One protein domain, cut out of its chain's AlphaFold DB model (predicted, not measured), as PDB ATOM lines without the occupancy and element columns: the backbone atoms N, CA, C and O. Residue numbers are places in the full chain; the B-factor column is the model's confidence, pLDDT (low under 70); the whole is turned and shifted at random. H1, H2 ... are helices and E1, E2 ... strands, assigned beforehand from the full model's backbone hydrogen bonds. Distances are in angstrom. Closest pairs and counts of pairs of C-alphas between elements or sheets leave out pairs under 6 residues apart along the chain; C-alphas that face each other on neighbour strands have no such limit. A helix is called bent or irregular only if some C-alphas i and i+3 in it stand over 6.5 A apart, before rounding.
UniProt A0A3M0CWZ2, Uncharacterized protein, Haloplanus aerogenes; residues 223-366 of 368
ATOM      1  N   GLY A 223     -51.265 -15.087   5.434       89.81
ATOM      2  CA  GLY A 223     -51.070 -16.355   6.109       89.81
ATOM      3  C   GLY A 223     -49.749 -16.386   6.854       89.81
ATOM      4  O   GLY A 223     -48.844 -15.595   6.600       89.81
ATOM      5  N   MET A 224     -49.639 -17.315   7.797       92.12
ATOM      6  CA  MET A 224     -48.429 -17.509   8.583       92.12
ATOM      7  C   MET A 224     -48.043 -18.981   8.582       92.12
ATOM      8  O   MET A 224     -48.889 -19.862   8.735       92.12
ATOM      9  N   GLY A 225     -46.753 -19.244   8.414       93.75
ATOM     10  CA  GLY A 225     -46.164 -20.571   8.504       93.75
ATOM     11  C   GLY A 225     -45.019 -20.581   9.502       93.75
ATOM     12  O   GLY A 225     -44.266 -19.614   9.602       93.75
ATOM     13  N   VAL A 226     -44.882 -21.688  10.227       94.00
ATOM     14  CA  VAL A 226     -43.739 -21.940  11.105       94.00
ATOM     15  C   VAL A 226     -43.123 -23.282  10.733       94.00
ATOM     16  O   VAL A 226     -43.827 -24.280  10.560       94.00
ATOM     17  N   LEU A 227     -41.803 -23.298  10.608       94.25
ATOM     18  CA  LEU A 227     -40.978 -24.478  10.421       94.25
ATOM     19  C   LEU A 227     -40.035 -24.573  11.618       94.25
ATOM     20  O   LEU A 227     -39.241 -23.666  11.845       94.25
ATOM     21  N   SER A 228     -40.116 -25.675  12.362       92.94
ATOM     22  CA  SER A 228     -39.137 -26.020  13.394       92.94
ATOM     23  C   SER A 228     -38.334 -27.227  12.940       92.94
ATOM     24  O   SER A 228     -38.894 -28.191  12.411       92.94
ATOM     25  N   THR A 229     -37.023 -27.175  13.138       90.19
ATOM     26  CA  THR A 229     -36.109 -28.276  12.841       90.19
ATOM     27  C   THR A 229     -35.147 -28.474  14.010       90.19
ATOM     28  O   THR A 229     -34.642 -27.478  14.526       90.19
ATOM     29  N   PRO A 230     -34.844 -29.723  14.413       88.00
ATOM     30  CA  PRO A 230     -33.976 -29.975  15.557       88.00
ATOM     31  C   PRO A 230     -32.629 -29.261  15.456       88.00
ATOM     32  O   PRO A 230     -31.967 -29.327  14.413       88.00
ATOM     33  N   ASN A 231     -32.184 -28.632  16.542       83.44
ATOM     34  CA  ASN A 231     -30.826 -28.100  16.648       83.44
ATOM     35  C   ASN A 231     -29.840 -29.234  16.991       83.44
ATOM     36  O   ASN A 231     -29.320 -29.347  18.100       83.44
ATOM     37  N   ALA A 232     -29.640 -30.155  16.046       82.88
ATOM     38  CA  ALA A 232     -28.727 -31.281  16.215       82.88
ATOM     39  C   ALA A 232     -27.289 -30.879  15.865       82.88
ATOM     40  O   ALA A 232     -27.065 -30.165  14.890       82.88
ATOM     41  N   SER A 233     -26.306 -31.403  16.602       84.81
ATOM     42  CA  SER A 233     -24.885 -31.234  16.286       84.81
ATOM     43  C   SER A 233     -24.128 -32.560  16.307       84.81
ATOM     44  O   SER A 233     -24.433 -33.463  17.088       84.81
ATOM     45  N   VAL A 234     -23.129 -32.684  15.433       86.06
ATOM     46  CA  VAL A 234     -22.193 -33.812  15.380       86.06
ATOM     47  C   VAL A 234     -20.782 -33.236  15.395       86.06
ATOM     48  O   VAL A 234     -20.436 -32.409  14.562       86.06
ATOM     49  N   ALA A 235     -19.968 -33.650  16.370       87.75
ATOM     50  CA  ALA A 235     -18.597 -33.155  16.555       87.75
ATOM     51  C   ALA A 235     -18.465 -31.615  16.676       87.75
ATOM     52  O   ALA A 235     -17.425 -31.057  16.344       87.75
ATOM     53  N   GLY A 236     -19.499 -30.936  17.188       82.44
ATOM     54  CA  GLY A 236     -19.514 -29.477  17.362       82.44
ATOM     55  C   GLY A 236     -19.975 -28.693  16.131       82.44
ATOM     56  O   GLY A 236     -20.118 -27.477  16.215       82.44
ATOM     57  N   GLU A 237     -20.260 -29.371  15.018       82.94
ATOM     58  CA  GLU A 237     -20.866 -28.771  13.830       82.94
ATOM     59  C   GLU A 237     -22.370 -29.050  13.807       82.94
ATOM     60  O   GLU A 237     -22.819 -30.127  14.209       82.94
ATOM     61  N   SER A 238     -23.161 -28.081  13.342       84.50
ATOM     62  CA  SER A 238     -24.600 -28.280  13.168       84.50
ATOM     63  C   SER A 238     -24.855 -29.369  12.123       84.50
ATOM     64  O   SER A 238     -24.356 -29.300  11.003       84.50
ATOM     65  N   ALA A 239     -25.660 -30.363  12.487       87.31
ATOM     66  CA  ALA A 239     -26.181 -31.373  11.572       87.31
ATOM     67  C   ALA A 239     -27.489 -30.918  10.898       87.31
ATOM     68  O   ALA A 239     -28.038 -31.636  10.059       87.31
ATOM     69  N   ASN A 240     -28.009 -29.744  11.267       87.38
ATOM     70  CA  ASN A 240     -29.225 -29.194  10.692       87.38
ATOM     71  C   ASN A 240     -28.928 -28.546   9.321       87.38
ATOM     72  O   ASN A 240     -28.136 -27.604   9.252       87.38
ATOM     73  N   PRO A 241     -29.584 -28.990   8.230       85.50
ATOM     74  CA  PRO A 241     -29.277 -28.542   6.868       85.50
ATOM     75  C   PRO A 241     -29.745 -27.113   6.549       85.50
ATOM     76  O   PRO A 241     -29.476 -26.619   5.449       85.50
ATOM     77  N   LEU A 242     -30.484 -26.474   7.459       89.06
ATOM     78  CA  LEU A 242     -31.016 -25.120   7.300       89.06
ATOM     79  C   LEU A 242     -30.198 -24.078   8.072       89.06
ATOM     80  O   LEU A 242     -30.217 -22.899   7.716       89.06
ATOM     81  N   VAL A 243     -29.446 -24.502   9.092       87.38
ATOM     82  CA  VAL A 243     -28.578 -23.610   9.868       87.38
ATOM     83  C   VAL A 243     -27.465 -23.067   8.967       87.38
ATOM     84  O   VAL A 243     -26.821 -23.810   8.233       87.38
ATOM     85  N   GLY A 244     -27.253 -21.749   9.012       85.19
ATOM     86  CA  GLY A 244     -26.249 -21.058   8.192       85.19
ATOM     87  C   GLY A 244     -26.654 -20.825   6.732       85.19
ATOM     88  O   GLY A 244     -25.876 -20.253   5.974       85.19
ATOM     89  N   VAL A 245     -27.863 -21.225   6.319       93.06
ATOM     90  CA  VAL A 245     -28.389 -20.900   4.989       93.06
ATOM     91  C   VAL A 245     -28.916 -19.462   4.982       93.06
ATOM     92  O   VAL A 245     -29.751 -19.077   5.806       93.06
ATOM     93  N   GLU A 246     -28.453 -18.667   4.017       93.88
ATOM     94  CA  GLU A 246     -28.969 -17.320   3.745       93.88
ATOM     95  C   GLU A 246     -30.487 -17.345   3.512       93.88
ATOM     96  O   GLU A 246     -30.986 -18.196   2.772       93.88
ATOM     97  N   THR A 247     -31.244 -16.400   4.080       93.44
ATOM     98  CA  THR A 247     -32.726 -16.410   4.057       93.44
ATOM     99  C   THR A 247     -33.291 -16.491   2.648       93.44
ATOM    100  O   THR A 247     -34.220 -17.250   2.373       93.44
ATOM    101  N   LYS A 248     -32.677 -15.763   1.712       94.44
ATOM    102  CA  LYS A 248     -33.057 -15.801   0.299       94.44
ATOM    103  C   LYS A 248     -32.943 -17.208  -0.298       94.44
ATOM    104  O   LYS A 248     -33.806 -17.611  -1.076       94.44
ATOM    105  N   ALA A 249     -31.878 -17.936   0.037       95.56
ATOM    106  CA  ALA A 249     -31.675 -19.309  -0.414       95.56
ATOM    107  C   ALA A 249     -32.605 -20.276   0.335       95.56
ATOM    108  O   ALA A 249     -33.152 -21.197  -0.269       95.56
ATOM    109  N   LEU A 250     -32.851 -20.026   1.624       95.00
ATOM    110  CA  LEU A 250     -33.776 -20.791   2.456       95.00
ATOM    111  C   LEU A 250     -35.197 -20.801   1.872       95.00
ATOM    112  O   LEU A 250     -35.804 -21.866   1.807       95.00
ATOM    113  N   LEU A 251     -35.701 -19.661   1.381       95.38
ATOM    114  CA  LEU A 251     -37.024 -19.522   0.742       95.38
ATOM    115  C   LEU A 251     -37.198 -20.328  -0.559       95.38
ATOM    116  O   LEU A 251     -38.314 -20.465  -1.064       95.38
ATOM    117  N   GLN A 252     -36.107 -20.854  -1.116       94.62
ATOM    118  CA  GLN A 252     -36.122 -21.705  -2.309       94.62
ATOM    119  C   GLN A 252     -35.971 -23.192  -1.976       94.62
ATOM    120  O   GLN A 252     -36.131 -24.028  -2.863       94.62
ATOM    121  N   ARG A 253     -35.680 -23.540  -0.716       95.19
ATOM    122  CA  ARG A 253     -35.586 -24.934  -0.280       95.19
ATOM    123  C   ARG A 253     -36.964 -25.569  -0.166       95.19
ATOM    124  O   ARG A 253     -37.944 -24.902   0.165       95.19
ATOM    125  N   GLU A 254     -37.010 -26.873  -0.395       94.81
ATOM    126  CA  GLU A 254     -38.240 -27.664  -0.397       94.81
ATOM    127  C   GLU A 254     -38.994 -27.584   0.938       94.81
ATOM    128  O   GLU A 254     -40.213 -27.421   0.970       94.81
ATOM    129  N   GLU A 255     -38.272 -27.628   2.059       94.50
ATOM    130  CA  GLU A 255     -38.847 -27.559   3.403       94.50
ATOM    131  C   GLU A 255     -39.594 -26.236   3.624       94.50
ATOM    132  O   GLU A 255     -40.741 -26.217   4.080       94.50
ATOM    133  N   THR A 256     -38.968 -25.127   3.228       94.50
ATOM    134  CA  THR A 256     -39.544 -23.785   3.335       94.50
ATOM    135  C   THR A 256     -40.663 -23.579   2.322       94.50
ATOM    136  O   THR A 256     -41.694 -23.014   2.672       94.50
ATOM    137  N   ARG A 257     -40.530 -24.076   1.086       96.06
ATOM    138  CA  ARG A 257     -41.595 -24.017   0.072       96.06
ATOM    139  C   ARG A 257     -42.859 -24.731   0.541       96.06
ATOM    140  O   ARG A 257     -43.948 -24.176   0.418       96.06
ATOM    141  N   ARG A 258     -42.737 -25.898   1.181       95.88
ATOM    142  CA  ARG A 258     -43.882 -26.587   1.806       95.88
ATOM    143  C   ARG A 258     -44.508 -25.780   2.938       95.88
ATOM    144  O   ARG A 258     -45.734 -25.751   3.046       95.88
ATOM    145  N   MET A 259     -43.693 -25.141   3.779       96.25
ATOM    146  CA  MET A 259     -44.184 -24.246   4.831       96.25
ATOM    147  C   MET A 259     -44.955 -23.060   4.226       96.25
ATOM    148  O   MET A 259     -46.078 -22.795   4.644       96.25
ATOM    149  N   LEU A 260     -44.399 -22.396   3.210       96.50
ATOM    150  CA  LEU A 260     -45.031 -21.260   2.531       96.50
ATOM    151  C   LEU A 260     -46.319 -21.662   1.801       96.50
ATOM    152  O   LEU A 260     -47.294 -20.917   1.838       96.50
ATOM    153  N   ARG A 261     -46.363 -22.858   1.199       95.56
ATOM    154  CA  ARG A 261     -47.592 -23.408   0.611       95.56
ATOM    155  C   ARG A 261     -48.699 -23.520   1.651       95.56
ATOM    156  O   ARG A 261     -49.816 -23.085   1.412       95.56
ATOM    157  N   ARG A 262     -48.389 -24.077   2.828       94.00
ATOM    158  CA  ARG A 262     -49.352 -24.180   3.941       94.00
ATOM    159  C   ARG A 262     -49.773 -22.812   4.472       94.00
ATOM    160  O   ARG A 262     -50.901 -22.677   4.926       94.00
ATOM    161  N   ALA A 263     -48.890 -21.820   4.391       93.69
ATOM    162  CA  ALA A 263     -49.205 -20.425   4.686       93.69
ATOM    163  C   ALA A 263     -50.018 -19.736   3.569       93.69
ATOM    164  O   ALA A 263     -50.330 -18.560   3.698       93.69
ATOM    165  N   GLY A 264     -50.357 -20.432   2.477       93.62
ATOM    166  CA  GLY A 264     -51.203 -19.902   1.410       93.62
ATOM    167  C   GLY A 264     -50.489 -18.946   0.456       93.62
ATOM    168  O   GLY A 264     -51.129 -18.059  -0.088       93.62
ATOM    169  N   VAL A 265     -49.179 -19.090   0.225       94.00
ATOM    170  CA  VAL A 265     -48.429 -18.207  -0.700       94.00
ATOM    171  C   VAL A 265     -48.909 -18.274  -2.156       94.00
ATOM    172  O   VAL A 265     -48.714 -17.329  -2.911       94.00
ATOM    173  N   THR A 266     -49.562 -19.370  -2.540       93.88
ATOM    174  CA  THR A 266     -50.137 -19.623  -3.867       93.88
ATOM    175  C   THR A 266     -51.361 -20.536  -3.731       93.88
ATOM    176  O   THR A 266     -51.583 -21.106  -2.660       93.88
ATOM    177  N   ASP A 267     -52.190 -20.599  -4.765       92.00
ATOM    178  CA  ASP A 267     -53.270 -21.577  -4.951       92.00
ATOM    179  C   ASP A 267     -52.776 -22.893  -5.587       92.00
ATOM    180  O   ASP A 267     -53.456 -23.907  -5.487       92.00
ATOM    181  N   ALA A 268     -51.571 -22.914  -6.168       93.62
ATOM    182  CA  ALA A 268     -50.987 -24.110  -6.772       93.62
ATOM    183  C   ALA A 268     -50.480 -25.155  -5.752       93.62
ATOM    184  O   ALA A 268     -50.136 -24.856  -4.602       93.62
ATOM    185  N   ASP A 269     -50.327 -26.395  -6.228       93.12
ATOM    186  CA  ASP A 269     -49.805 -27.530  -5.453       93.12
ATOM    187  C   ASP A 269     -48.353 -27.350  -4.982       93.12
ATOM    188  O   ASP A 269     -47.937 -27.947  -3.978       93.12
ATOM    189  N   GLU A 270     -47.576 -26.524  -5.680       94.38
ATOM    190  CA  GLU A 270     -46.170 -26.254  -5.393       94.38
ATOM    191  C   GLU A 270     -45.856 -24.759  -5.475       94.38
ATOM    192  O   GLU A 270     -46.453 -24.001  -6.234       94.38
ATOM    193  N   VAL A 271     -44.880 -24.324  -4.673       96.62
ATOM    194  CA  VAL A 271     -44.412 -22.934  -4.679       96.62
ATOM    195  C   VAL A 271     -43.270 -22.811  -5.673       96.62
ATOM    196  O   VAL A 271     -42.124 -23.105  -5.329       96.62
ATOM    197  N   GLU A 272     -43.550 -22.334  -6.882       96.12
ATOM    198  CA  GLU A 272     -42.507 -22.049  -7.866       96.12
ATOM    199  C   GLU A 272     -42.317 -20.547  -8.043       96.12
ATOM    200  O   GLU A 272     -43.210 -19.823  -8.474       96.12
ATOM    201  N   TRP A 273     -41.118 -20.065  -7.725       95.00
ATOM    202  CA  TRP A 273     -40.739 -18.677  -7.962       95.00
ATOM    203  C   TRP A 273     -40.516 -18.449  -9.463       95.00
ATOM    204  O   TRP A 273     -39.574 -18.990 -10.037       95.00
ATOM    205  N   ILE A 274     -41.354 -17.617 -10.080       94.75
ATOM    206  CA  ILE A 274     -41.172 -17.122 -11.453       94.75
ATOM    207  C   ILE A 274     -40.115 -16.010 -11.463       94.75
ATOM    208  O   ILE A 274     -39.299 -15.911 -12.377       94.75
ATOM    209  N   SER A 275     -40.135 -15.158 -10.436       92.38
ATOM    210  CA  SER A 275     -39.174 -14.073 -10.233       92.38
ATOM    211  C   SER A 275     -38.982 -13.808  -8.740       92.38
ATOM    212  O   SER A 275     -39.930 -13.900  -7.962       92.38
ATOM    213  N   GLY A 276     -37.765 -13.458  -8.324       90.81
ATOM    214  CA  GLY A 276     -37.400 -13.369  -6.907       90.81
ATOM    215  C   GLY A 276     -37.090 -14.744  -6.287       90.81
ATOM    216  O   GLY A 276     -36.808 -15.692  -7.019       90.81
ATOM    217  N   PRO A 277     -37.070 -14.867  -4.947       93.19
ATOM    218  CA  PRO A 277     -37.323 -13.812  -3.967       93.19
ATOM    219  C   PRO A 277     -36.233 -12.729  -3.984       93.19
ATOM    220  O   PRO A 277     -35.033 -13.015  -4.052       93.19
ATOM    221  N   THR A 278     -36.649 -11.471  -3.899       91.62
ATOM    222  CA  THR A 278     -35.776 -10.292  -3.845       91.62
ATOM    223  C   THR A 278     -35.955  -9.612  -2.498       91.62
ATOM    224  O   THR A 278     -37.086  -9.345  -2.100       91.62
ATOM    225  N   ALA A 279     -34.852  -9.365  -1.789       89.94
ATOM    226  CA  ALA A 279     -34.882  -8.647  -0.520       89.94
ATOM    227  C   ALA A 279     -35.442  -7.238  -0.729       89.94
ATOM    228  O   ALA A 279     -35.138  -6.592  -1.733       89.94
ATOM    229  N   VAL A 280     -36.248  -6.772   0.215       85.56
ATOM    230  CA  VAL A 280     -36.817  -5.431   0.179       85.56
ATOM    231  C   VAL A 280     -36.125  -4.585   1.238       85.56
ATOM    232  O   VAL A 280     -36.306  -4.808   2.432       85.56
ATOM    233  N   SER A 281     -35.286  -3.652   0.788       69.69
ATOM    234  CA  SER A 281     -34.445  -2.803   1.643       69.69
ATOM    235  C   SER A 281     -35.112  -1.497   2.072       69.69
ATOM    236  O   SER A 281     -34.703  -0.907   3.067       69.69
ATOM    237  N   ASP A 282     -36.135  -1.050   1.341       64.00
ATOM    238  CA  ASP A 282     -36.615   0.340   1.409       64.00
ATOM    239  C   ASP A 282     -37.846   0.515   2.316       64.00
ATOM    240  O   ASP A 282     -38.441   1.589   2.395       64.00
ATOM    241  N   ILE A 283     -38.232  -0.537   3.039       63.69
ATOM    242  CA  ILE A 283     -39.351  -0.496   3.980       63.69
ATOM    243  C   ILE A 283     -38.784  -0.092   5.336       63.69
ATOM    244  O   ILE A 283     -38.020  -0.856   5.918       63.69
ATOM    245  N   GLN A 284     -39.150   1.099   5.810       58.09
ATOM    246  CA  GLN A 284     -38.893   1.662   7.146       58.09
ATOM    247  C   GLN A 284     -38.071   0.770   8.107       58.09
ATOM    248  O   GLN A 284     -38.626   0.026   8.911       58.09
ATOM    249  N   GLY A 285     -36.742   0.870   8.023       63.22
ATOM    250  CA  GLY A 285     -35.802   0.391   9.042       63.22
ATOM    251  C   GLY A 285     -35.719  -1.124   9.289       63.22
ATOM    252  O   GLY A 285     -36.487  -1.949   8.786       63.22
ATOM    253  N   GLU A 286     -34.730  -1.490  10.101       71.38
ATOM    254  CA  GLU A 286     -34.642  -2.803  10.739       71.38
ATOM    255  C   GLU A 286     -35.735  -2.916  11.812       71.38
ATOM    256  O   GLU A 286     -35.886  -2.018  12.639       71.38
ATOM    257  N   ILE A 287     -36.509  -4.003  11.781       79.06
ATOM    258  CA  ILE A 287     -37.498  -4.316  12.815       79.06
ATOM    259  C   ILE A 287     -36.946  -5.510  13.587       79.06
ATOM    260  O   ILE A 287     -36.937  -6.632  13.076       79.06
ATOM    261  N   GLU A 288     -36.484  -5.246  14.806       86.25
ATOM    262  CA  GLU A 288     -36.155  -6.279  15.784       86.25
ATOM    263  C   GLU A 288     -37.454  -6.756  16.443       86.25
ATOM    264  O   GLU A 288     -38.252  -5.942  16.912       86.25
ATOM    265  N   ILE A 289     -37.666  -8.068  16.477       88.38
ATOM    266  CA  ILE A 289     -38.822  -8.711  17.113       88.38
ATOM    267  C   ILE A 289     -38.355  -9.771  18.108       88.38
ATOM    268  O   ILE A 289     -37.194 -10.187  18.073       88.38
ATOM    269  N   THR A 290     -39.260 -10.243  18.967       89.25
ATOM    270  CA  THR A 290     -38.967 -11.345  19.891       89.25
ATOM    271  C   THR A 290     -39.649 -12.625  19.422       89.25
ATOM    272  O   THR A 290     -40.872 -12.718  19.396       89.25
ATOM    273  N   LEU A 291     -38.862 -13.645  19.083       87.44
ATOM    274  CA  LEU A 291     -39.348 -14.974  18.714       87.44
ATOM    275  C   LEU A 291     -38.782 -15.995  19.701       87.44
ATOM    276  O   LEU A 291     -37.573 -16.182  19.764       87.44
ATOM    277  N   LEU A 292     -39.660 -16.670  20.449       86.94
ATOM    278  CA  LEU A 292     -39.270 -17.644  21.482       86.94
ATOM    279  C   LEU A 292     -38.259 -17.062  22.487       86.94
ATOM    280  O   LEU A 292     -37.220 -17.656  22.742       86.94
ATOM    281  N   GLU A 293     -38.567 -15.873  23.018       86.62
ATOM    282  CA  GLU A 293     -37.736 -15.112  23.972       86.62
ATOM    283  C   GLU A 293     -36.395 -14.587  23.425       86.62
ATOM    284  O   GLU A 293     -35.742 -13.782  24.087       86.62
ATOM    285  N   GLU A 294     -36.028 -14.937  22.191       89.44
ATOM    286  CA  GLU A 294     -34.826 -14.444  21.525       89.44
ATOM    287  C   GLU A 294     -35.132 -13.282  20.582       89.44
ATOM    288  O   GLU A 294     -36.120 -13.271  19.840       89.44
ATOM    289  N   LYS A 295     -34.240 -12.293  20.585       90.81
ATOM    290  CA  LYS A 295     -34.314 -11.159  19.664       90.81
ATOM    291  C   LYS A 295     -33.826 -11.571  18.284       90.81
ATOM    292  O   LYS A 295     -32.758 -12.164  18.144       90.81
ATOM    293  N   THR A 296     -34.583 -11.219  17.253       90.94
ATOM    294  CA  THR A 296     -34.208 -11.489  15.864       90.94
ATOM    295  C   THR A 296     -34.676 -10.386  14.927       90.94
ATOM    296  O   THR A 296     -35.577  -9.612  15.244       90.94
ATOM    297  N   GLN A 297     -34.049 -10.316  13.760       90.31
ATOM    298  CA  GLN A 297     -34.379  -9.353  12.720       90.31
ATOM    299  C   GLN A 297     -35.477  -9.903  11.811       90.31
ATOM    300  O   GLN A 297     -35.433 -11.062  11.391       90.31
ATOM    301  N   LEU A 298     -36.445  -9.052  11.473       90.50
ATOM    302  CA  LEU A 298     -37.478  -9.370  10.495       90.50
ATOM    303  C   LEU A 298     -37.015  -8.981   9.084       90.50
ATOM    304  O   LEU A 298     -37.047  -7.807   8.694       90.50
ATOM    305  N   GLU A 299     -36.636  -9.986   8.300       92.25
ATOM    306  CA  GLU A 299     -36.214  -9.836   6.907       92.25
ATOM    307  C   GLU A 299     -37.427  -9.898   5.968       92.25
ATOM    308  O   GLU A 299     -38.312 -10.731   6.144       92.25
ATOM    309  N   SER A 300     -37.494  -9.036   4.950       91.88
ATOM    310  CA  SER A 300     -38.624  -9.003   4.005       91.88
ATOM    311  C   SER A 300     -38.176  -9.275   2.577       91.88
ATOM    312  O   SER A 300     -37.201  -8.699   2.094       91.88
ATOM    313  N   PHE A 301     -38.922 -10.131   1.889       92.75
ATOM    314  CA  PHE A 301     -38.688 -10.518   0.505       92.75
ATOM    315  C   PHE A 301     -39.959 -10.333  -0.306       92.75
ATOM    316  O   PHE A 301     -41.054 -10.515   0.212       92.75
ATOM    317  N   GLN A 302     -39.818 -10.028  -1.589       91.81
ATOM    318  CA  GLN A 302     -40.931 -10.036  -2.530       91.81
ATOM    319  C   GLN A 302     -40.578 -10.773  -3.816       91.81
ATOM    320  O   GLN A 302     -39.403 -10.937  -4.158       91.81
ATOM    321  N   GLY A 303     -41.596 -11.188  -4.556       92.25
ATOM    322  CA  GLY A 303     -41.412 -11.780  -5.869       92.25
ATOM    323  C   GLY A 303     -42.724 -12.206  -6.499       92.25
ATOM    324  O   GLY A 303     -43.799 -11.740  -6.122       92.25
ATOM    325  N   VAL A 304     -42.604 -13.091  -7.480       94.19
ATOM    326  CA  VAL A 304     -43.726 -13.676  -8.203       94.19
ATOM    327  C   VAL A 304     -43.642 -15.178  -8.094       94.19
ATOM    328  O   VAL A 304     -42.596 -15.752  -8.409       94.19
ATOM    329  N   VAL A 305     -44.745 -15.802  -7.702       95.44
ATOM    330  CA  VAL A 305     -44.898 -17.257  -7.735       95.44
ATOM    331  C   VAL A 305     -45.941 -17.664  -8.768       95.44
ATOM    332  O   VAL A 305     -46.830 -16.876  -9.106       95.44
ATOM    333  N   SER A 306     -45.805 -18.872  -9.307       94.81
ATOM    334  CA  SER A 306     -46.844 -19.487 -10.130       94.81
ATOM    335  C   SER A 306     -48.088 -19.785  -9.294       94.81
ATOM    336  O   SER A 306     -48.019 -19.894  -8.066       94.81
ATOM    337  N   GLY A 307     -49.225 -19.869  -9.970       94.12
ATOM    338  CA  GLY A 307     -50.523 -20.234  -9.417       94.12
ATOM    339  C   GLY A 307     -51.318 -21.018 -10.451       94.12
ATOM    340  O   GLY A 307     -50.937 -21.036 -11.625       94.12
ATOM    341  N   GLU A 308     -52.396 -21.662 -10.018       92.50
ATOM    342  CA  GLU A 308     -53.251 -22.484 -10.884       92.50
ATOM    343  C   GLU A 308     -53.905 -21.625 -11.970       92.50
ATOM    344  O   GLU A 308     -53.768 -21.904 -13.159       92.50
ATOM    345  N   ASN A 309     -54.509 -20.506 -11.561       90.06
ATOM    346  CA  ASN A 309     -55.230 -19.587 -12.445       90.06
ATOM    347  C   ASN A 309     -54.422 -18.322 -12.782       90.06
ATOM    348  O   ASN A 309     -54.968 -17.255 -13.065       90.06
ATOM    349  N   GLY A 310     -53.094 -18.420 -12.720       91.44
ATOM    350  CA  GLY A 310     -52.177 -17.333 -13.053       91.44
ATOM    351  C   GLY A 310     -51.246 -16.925 -11.909       91.44
ATOM    352  O   GLY A 310     -51.328 -17.440 -10.795       91.44
ATOM    353  N   PRO A 311     -50.307 -16.004 -12.178       93.75
ATOM    354  CA  PRO A 311     -49.250 -15.674 -11.235       93.75
ATOM    355  C   PRO A 311     -49.756 -14.883 -10.024       93.75
ATOM    356  O   PRO A 311     -50.791 -14.212 -10.056       93.75
ATOM    357  N   TRP A 312     -48.958 -14.907  -8.962       93.56
ATOM    358  CA  TRP A 312     -49.205 -14.172  -7.728       93.56
ATOM    359  C   TRP A 312     -48.011 -13.291  -7.400       93.56
ATOM    360  O   TRP A 312     -46.873 -13.763  -7.390       93.56
ATOM    361  N   TRP A 313     -48.259 -12.021  -7.085       92.88
ATOM    362  CA  TRP A 313     -47.274 -11.221  -6.366       92.88
ATOM    363  C   TRP A 313     -47.312 -11.650  -4.909       92.88
ATOM    364  O   TRP A 313     -48.398 -11.806  -4.344       92.88
ATOM    365  N   VAL A 314     -46.141 -11.828  -4.307       92.44
ATOM    366  CA  VAL A 314     -46.025 -12.241  -2.911       92.44
ATOM    367  C   VAL A 314     -44.986 -11.409  -2.182       92.44
ATOM    368  O   VAL A 314     -43.924 -11.104  -2.731       92.44
ATOM    369  N   ALA A 315     -45.281 -11.098  -0.926       91.38
ATOM    370  CA  ALA A 315     -44.335 -10.603   0.057       91.38
ATOM    371  C   ALA A 315     -44.228 -11.620   1.199       91.38
ATOM    372  O   ALA A 315     -45.231 -12.158   1.665       91.38
ATOM    373  N   VAL A 316     -43.002 -11.903   1.629       94.25
ATOM    374  CA  VAL A 316     -42.689 -12.863   2.687       94.25
ATOM    375  C   VAL A 316     -41.813 -12.176   3.725       94.25
ATOM    376  O   VAL A 316     -40.725 -11.694   3.406       94.25
ATOM    377  N   HIS A 317     -42.280 -12.148   4.967       93.62
ATOM    378  CA  HIS A 317     -41.602 -11.556   6.118       93.62
ATOM    379  C   HIS A 317     -41.114 -12.680   7.025       93.62
ATOM    380  O   HIS A 317     -41.928 -13.441   7.543       93.62
ATOM    381  N   VAL A 318     -39.802 -12.815   7.184       94.56
ATOM    382  CA  VAL A 318     -39.157 -13.978   7.793       94.56
ATOM    383  C   VAL A 318     -38.433 -13.573   9.069       94.56
ATOM    384  O   VAL A 318     -37.599 -12.671   9.053       94.56
ATOM    385  N   ALA A 319     -38.720 -14.289  10.149       93.62
ATOM    386  CA  ALA A 319     -37.999 -14.224  11.412       93.62
ATOM    387  C   ALA A 319     -37.420 -15.601  11.741       93.62
ATOM    388  O   ALA A 319     -38.056 -16.628  11.483       93.62
ATOM    389  N   ARG A 320     -36.196 -15.635  12.275       92.69
ATOM    390  CA  ARG A 320     -35.460 -16.888  12.504       92.69
ATOM    391  C   ARG A 320     -34.723 -16.852  13.830       92.69
ATOM    392  O   ARG A 320     -34.068 -15.857  14.123       92.69
ATOM    393  N   VAL A 321     -34.778 -17.937  14.592       91.88
ATOM    394  CA  VAL A 321     -34.026 -18.089  15.848       91.88
ATOM    395  C   VAL A 321     -33.451 -19.493  15.961       91.88
ATOM    396  O   VAL A 321     -33.970 -20.445  15.380       91.88
ATOM    397  N   THR A 322     -32.346 -19.610  16.693       87.88
ATOM    398  CA  THR A 322     -31.762 -20.897  17.081       87.88
ATOM    399  C   THR A 322     -31.709 -20.936  18.601       87.88
ATOM    400  O   THR A 322     -30.831 -20.320  19.196       87.88
ATOM    401  N   VAL A 323     -32.675 -21.626  19.199       82.56
ATOM    402  CA  VAL A 323     -32.744 -21.897  20.642       82.56
ATOM    403  C   VAL A 323     -32.478 -23.394  20.838       82.56
ATOM    404  O   VAL A 323     -31.427 -23.891  20.416       82.56
ATOM    405  N   ASP A 324     -33.445 -24.136  21.372       84.06
ATOM    406  CA  ASP A 324     -33.443 -25.602  21.388       84.06
ATOM    407  C   ASP A 324     -33.619 -26.206  19.987       84.06
ATOM    408  O   ASP A 324     -33.030 -27.237  19.672       84.06
ATOM    409  N   ASP A 325     -34.384 -25.529  19.130       87.88
ATOM    410  CA  ASP A 325     -34.586 -25.856  17.719       87.88
ATOM    411  C   ASP A 325     -34.159 -24.676  16.834       87.88
ATOM    412  O   ASP A 325     -34.095 -23.521  17.270       87.88
ATOM    413  N   TYR A 326     -33.901 -24.960  15.556       90.25
ATOM    414  CA  TYR A 326     -33.852 -23.945  14.511       90.25
ATOM    415  C   TYR A 326     -35.271 -23.673  14.008       90.25
ATOM    416  O   TYR A 326     -35.886 -24.534  13.365       90.25
ATOM    417  N   VAL A 327     -35.777 -22.474  14.302       92.38
ATOM    418  CA  VAL A 327     -37.155 -22.060  14.023       92.38
ATOM    419  C   VAL A 327     -37.176 -20.947  12.988       92.38
ATOM    420  O   VAL A 327     -36.453 -19.957  13.097       92.38
ATOM    421  N   VAL A 328     -38.046 -21.104  11.995       94.19
ATOM    422  CA  VAL A 328     -38.327 -20.131  10.940       94.19
ATOM    423  C   VAL A 328     -39.817 -19.820  10.983       94.19
ATOM    424  O   VAL A 328     -40.638 -20.709  10.771       94.19
ATOM    425  N   ALA A 329     -40.166 -18.564  11.236       94.69
ATOM    426  CA  ALA A 329     -41.527 -18.059  11.123       94.69
ATOM    427  C   ALA A 329     -41.623 -17.151   9.893       94.69
ATOM    428  O   ALA A 329     -40.775 -16.278   9.698       94.69
ATOM    429  N   ALA A 330     -42.642 -17.353   9.060       95.25
ATOM    430  CA  ALA A 330     -42.872 -16.557   7.864       95.25
ATOM    431  C   ALA A 330     -44.322 -16.077   7.784       95.25
ATOM    432  O   ALA A 330     -45.246 -16.891   7.741       95.25
ATOM    433  N   GLY A 331     -44.500 -14.760   7.724       93.38
ATOM    434  CA  GLY A 331     -45.750 -14.110   7.351       93.38
ATOM    435  C   GLY A 331     -45.770 -13.885   5.848       93.38
ATOM    436  O   GLY A 331     -44.780 -13.425   5.280       93.38
ATOM    437  N   VAL A 332     -46.874 -14.225   5.199       92.25
ATOM    438  CA  VAL A 332     -47.033 -14.148   3.751       92.25
ATOM    439  C   VAL A 332     -48.190 -13.226   3.436       92.25
ATOM    440  O   VAL A 332     -49.285 -13.412   3.953       92.25
ATOM    441  N   GLN A 333     -47.957 -12.275   2.543       89.19
ATOM    442  CA  GLN A 333     -49.002 -11.540   1.853       89.19
ATOM    443  C   GLN A 333     -48.960 -11.907   0.369       89.19
ATOM    444  O   GLN A 333     -47.880 -11.982  -0.216       89.19
ATOM    445  N   ARG A 334     -50.126 -12.073  -0.257       90.19
ATOM    446  CA  ARG A 334     -50.235 -12.265  -1.708       90.19
ATOM    447  C   ARG A 334     -51.268 -11.353  -2.361       90.19
ATOM    448  O   ARG A 334     -52.174 -10.859  -1.692       90.19
ATOM    449  N   ALA A 335     -51.141 -11.163  -3.670       90.44
ATOM    450  CA  ALA A 335     -52.151 -10.526  -4.507       90.44
ATOM    451  C   ALA A 335     -52.172 -11.147  -5.913       90.44
ATOM    452  O   ALA A 335     -51.097 -11.433  -6.459       90.44
ATOM    453  N   PRO A 336     -53.358 -11.330  -6.521       92.62
ATOM    454  CA  PRO A 336     -53.458 -11.901  -7.855       92.62
ATOM    455  C   PRO A 336     -52.843 -10.961  -8.906       92.62
ATOM    456  O   PRO A 336     -52.958  -9.730  -8.824       92.62
ATOM    457  N   LEU A 337     -52.157 -11.545  -9.888       91.12
ATOM    458  CA  LEU A 337     -51.606 -10.862 -11.061       91.12
ATOM    459  C   LEU A 337     -52.261 -11.388 -12.337       91.12
ATOM    460  O   LEU A 337     -52.714 -12.535 -12.376       91.12
ATOM    461  N   GLY A 338     -52.259 -10.557 -13.380       89.50
ATOM    462  CA  GLY A 338     -52.609 -10.983 -14.728       89.50
ATOM    463  C   GLY A 338     -51.401 -11.611 -15.407       89.50
ATOM    464  O   GLY A 338     -51.473 -12.711 -15.945       89.50
ATOM    465  N   THR A 339     -50.248 -10.948 -15.307       87.19
ATOM    466  CA  THR A 339     -48.976 -11.430 -15.832       87.19
ATOM    467  C   THR A 339     -47.835 -11.262 -14.832       87.19
ATOM    468  O   THR A 339     -47.801 -10.365 -13.989       87.19
ATOM    469  N   ALA A 340     -46.816 -12.117 -14.958       83.25
ATOM    470  CA  ALA A 340     -45.640 -12.067 -14.091       83.25
ATOM    471  C   ALA A 340     -44.785 -10.798 -14.286       83.25
ATOM    472  O   ALA A 340     -43.970 -10.463 -13.426       83.25
ATOM    473  N   LYS A 341     -44.950 -10.077 -15.406       74.69
ATOM    474  CA  LYS A 341     -44.148  -8.887 -15.740       74.69
ATOM    475  C   LYS A 341     -44.519  -7.672 -14.889       74.69
ATOM    476  O   LYS A 341     -43.688  -6.785 -14.703       74.69
ATOM    477  N   THR A 342     -45.734  -7.639 -14.358       67.31
ATOM    478  CA  THR A 342     -46.311  -6.430 -13.757       67.31
ATOM    479  C   THR A 342     -46.031  -6.300 -12.254       67.31
ATOM    480  O   THR A 342     -46.230  -5.242 -11.658       67.31
ATOM    481  N   ALA A 343     -45.447  -7.331 -11.639       59.03
ATOM    482  CA  ALA A 343     -45.168  -7.404 -10.204       59.03
ATOM    483  C   ALA A 343     -44.344  -6.236  -9.634       59.03
ATOM    484  O   ALA A 343     -44.570  -5.834  -8.495       59.03
ATOM    485  N   ALA A 344     -43.438  -5.648 -10.423       50.25
ATOM    486  CA  ALA A 344     -42.620  -4.511  -9.989       50.25
ATOM    487  C   ALA A 344     -43.440  -3.234  -9.707       50.25
ATOM    488  O   ALA A 344     -42.974  -2.375  -8.967       50.25
ATOM    489  N   LYS A 345     -44.658  -3.107 -10.261       54.56
ATOM    490  CA  LYS A 345     -45.541  -1.946 -10.041       54.56
ATOM    491  C   LYS A 345     -46.428  -2.064  -8.792       54.56
ATOM    492  O   LYS A 345     -46.930  -1.047  -8.329       54.56
ATOM    493  N   LYS A 346     -46.624  -3.267  -8.231       58.88
ATOM    494  CA  LYS A 346     -47.541  -3.497  -7.090       58.88
ATOM    495  C   LYS A 346     -46.902  -3.338  -5.703       58.88
ATOM    496  O   LYS A 346     -47.610  -3.403  -4.703       58.88
ATOM    497  N   GLY A 347     -45.585  -3.142  -5.633       52.34
ATOM    498  CA  GLY A 347     -44.794  -3.343  -4.415       52.34
ATOM    499  C   GLY A 347     -44.954  -2.344  -3.261       52.34
ATOM    500  O   GLY A 347     -44.331  -2.574  -2.233       52.34
ATOM    501  N   ASP A 348     -45.738  -1.266  -3.361       54.59
ATOM    502  CA  ASP A 348     -45.402  -0.075  -2.552       54.59
ATOM    503  C   ASP A 348     -46.372   0.347  -1.434       54.59
ATOM    504  O   ASP A 348     -46.146   1.366  -0.797       54.59
ATOM    505  N   THR A 349     -47.469  -0.366  -1.129       59.69
ATOM    506  CA  THR A 349     -48.402   0.190  -0.112       59.69
ATOM    507  C   THR A 349     -49.018  -0.776   0.906       59.69
ATOM    508  O   THR A 349     -49.564  -0.315   1.909       59.69
ATOM    509  N   THR A 350     -48.947  -2.096   0.728       69.06
ATOM    510  CA  THR A 350     -49.412  -3.064   1.755       69.06
ATOM    511  C   THR A 350     -48.285  -3.740   2.516       69.06
ATOM    512  O   THR A 350     -48.527  -4.340   3.559       69.06
ATOM    513  N   LEU A 351     -47.062  -3.626   2.003       77.44
ATOM    514  CA  LEU A 351     -45.909  -4.336   2.524       77.44
ATOM    515  C   LEU A 351     -45.581  -3.885   3.959       77.44
ATOM    516  O   LEU A 351     -45.463  -4.727   4.841       77.44
ATOM    517  N   GLY A 352     -45.518  -2.573   4.218       78.31
ATOM    518  CA  GLY A 352     -45.309  -2.030   5.570       78.31
ATOM    519  C   GLY A 352     -46.323  -2.567   6.593       78.31
ATOM    520  O   GLY A 352     -45.913  -3.242   7.535       78.31
ATOM    521  N   PRO A 353     -47.639  -2.380   6.369       77.56
ATOM    522  CA  PRO A 353     -48.670  -2.919   7.256       77.56
ATOM    523  C   PRO A 353     -48.607  -4.443   7.461       77.56
ATOM    524  O   PRO A 353     -48.778  -4.917   8.583       77.56
ATOM    525  N   ALA A 354     -48.339  -5.232   6.413       79.88
ATOM    526  CA  ALA A 354     -48.215  -6.690   6.533       79.88
ATOM    527  C   ALA A 354     -46.968  -7.105   7.338       79.88
ATOM    528  O   ALA A 354     -47.018  -8.052   8.127       79.88
ATOM    529  N   ARG A 355     -45.864  -6.366   7.181       84.50
ATOM    530  CA  ARG A 355     -44.629  -6.548   7.952       84.50
ATOM    531  C   ARG A 355     -44.844  -6.233   9.434       84.50
ATOM    532  O   ARG A 355     -44.421  -7.011  10.284       84.50
ATOM    533  N   GLU A 356     -45.532  -5.137   9.749       82.69
ATOM    534  CA  GLU A 356     -45.906  -4.779  11.125       82.69
ATOM    535  C   GLU A 356     -46.846  -5.814  11.748       82.69
ATOM    536  O   GLU A 356     -46.658  -6.212  12.897       82.69
ATOM    537  N   TYR A 357     -47.831  -6.297  10.984       82.00
ATOM    538  CA  TYR A 357     -48.725  -7.355  11.442       82.00
ATOM    539  C   TYR A 357     -47.957  -8.640  11.760       82.00
ATOM    540  O   TYR A 357     -48.188  -9.243  12.806       82.00
ATOM    541  N   MET A 358     -47.005  -9.035  10.907       86.62
ATOM    542  CA  MET A 358     -46.128 -10.178  11.174       86.62
ATOM    543  C   MET A 358     -45.334  -9.990  12.473       86.62
ATOM    544  O   MET A 358     -45.290 -10.910  13.287       86.62
ATOM    545  N   ALA A 359     -44.748  -8.811  12.698       85.38
ATOM    546  CA  ALA A 359     -44.024  -8.521  13.936       85.38
ATOM    547  C   ALA A 359     -44.923  -8.709  15.173       85.38
ATOM    548  O   ALA A 359     -44.576  -9.453  16.087       85.38
ATOM    549  N   GLN A 360     -46.129  -8.136  15.149       82.81
ATOM    550  CA  GLN A 360     -47.099  -8.274  16.241       82.81
ATOM    551  C   GLN A 360     -47.594  -9.714  16.425       82.81
ATOM    552  O   GLN A 360     -47.831 -10.147  17.554       82.81
ATOM    553  N   ALA A 361     -47.789 -10.458  15.334       82.75
ATOM    554  CA  ALA A 361     -48.224 -11.848  15.383       82.75
ATOM    555  C   ALA A 361     -47.153 -12.741  16.023       82.75
ATOM    556  O   ALA A 361     -47.485 -13.576  16.863       82.75
ATOM    557  N   VAL A 362     -45.880 -12.533  15.674       82.38
ATOM    558  CA  VAL A 362     -44.757 -13.286  16.244       82.38
ATOM    559  C   VAL A 362     -44.523 -12.950  17.710       82.38
ATOM    560  O   VAL A 362     -44.369 -13.876  18.501       82.38
ATOM    561  N   ASP A 363     -44.591 -11.678  18.106       76.44
ATOM    562  CA  ASP A 363     -44.440 -11.298  19.518       76.44
ATOM    563  C   ASP A 363     -45.507 -11.968  20.412       76.44
ATOM    564  O   ASP A 363     -45.270 -12.249  21.587       76.44
ATOM    565  N   ARG A 364     -46.687 -12.289  19.857       73.38
ATOM    566  CA  ARG A 364     -47.748 -13.039  20.555       73.38
ATOM    567  C   ARG A 364     -47.502 -14.549  20.623       73.38
ATOM    568  O   ARG A 364     -48.146 -15.211  21.434       73.38
ATOM    569  N   LEU A 365     -46.606 -15.106  19.803       66.44
ATOM    570  CA  LEU A 365     -46.216 -16.523  19.857       66.44
ATOM    571  C   LEU A 365     -45.295 -16.839  21.045       66.44
ATOM    572  O   LEU A 365     -45.006 -18.011  21.284       66.44
ATOM    573  N   VAL A 366     -44.873 -15.828  21.812       59.12
ATOM    574  CA  VAL A 366     -44.247 -16.008  23.126       59.12
ATOM    575  C   VAL A 366     -45.309 -16.538  24.097       59.12
ATOM    576  O   VAL A 366     -45.964 -15.797  24.832       59.12
TER     577      VAL A 366
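This is residues 223 to 366 of the 368 residues of an uncharacterized protein of Haloplanus aerogenes (UniProt A0A3M0CWZ2). A twisted sheet of five strands curls round helix H2 on one face, while the longest helix, H4, covers E7 and E6 on the opposite face. The small hairpin E3 and E4 makes a second sheet, partly face to face with the first, and residues 231 to 246 form a long loop reaching far from the middle. The printed part has 144 residues, with four named helices and seven strands in the order E1 H1 H2 E2 E3 E4 E5 E6 E7 H3 H4, of mixed class. The large sheet runs E1 E7 E6 E5 E2, all antiparallel. The whole is compact, with a radius of gyration of the C-alphas of 15.2 A, yet elongated, spanning 50 by 30 by 22 A.

In the large sheet, E1 is residues 223 to 230, 23.8 A long, and begins at C-alpha 223 (-51.070, -16.355, 6.109). E7 is 325 to 336, 34.7 A; E6 is 312 to 322, 31.1 A; E5 is 299 to 305, 18.6 A; E2 is 273 to 279, 13.8 A. E3 is 288 to 291 and E4 is 294 to 297. H1 is 247 to 250, H2 is 254 to 262, 12.4 A, and H3 is 340 to 345. H4, residues 351 to 363, is 18.4 A long and ends at C-alpha 363 (-44.440, -11.298, 19.518).

E5, E6 and E7 form a meander, each strand the antiparallel neighbour of the one before; N 317 and O 331 are 2.8 A apart, and N 301 and O 316 2.8 A. On the edges, N 227 and O 328 of E1 and E7 are 2.8 A apart, and N 278 and O 302 of E2 and E5 2.8 A. Helices on both faces make three layers: H3 and H4 on one, H2 on the other. The closest C-alphas of H2 and E1 are Met 259 and Gly 225, 5.6 A. H4 has a height over the sheet of 8.6 A; its closest C-alphas to E7 are Met 358 and Gly 331, 5.5 A. H3, irregular with C-alphas 341 and 344 7.4 A apart, is only just over E6 and E5, with 3 C-alphas on each. H1 is on the sheet, over none of its strands. The two sheets form a sandwich, two sheets face to face, their best planes 44 degrees apart; in E3 and E4, N 289 and O 296 are 2.9 A apart. E4 runs on into E5 at 55 degrees. Every O i to N i+4 pair is within hydrogen-bond range in H2 and H4; H3 has 0 of 2, with 1 of 3 O i to N i+3 pairs, and H1 is too short for an O i to N i+4 pair.

The C-alphas of Ala 235 and Gly 338 are the two farthest apart, 51.3 A. The printed part has no cut, and the link E1 to H1, 16 residues, is long. The model's pLDDT is under 70 at residues 281 to 285, 342 to 350 and 365 to 366.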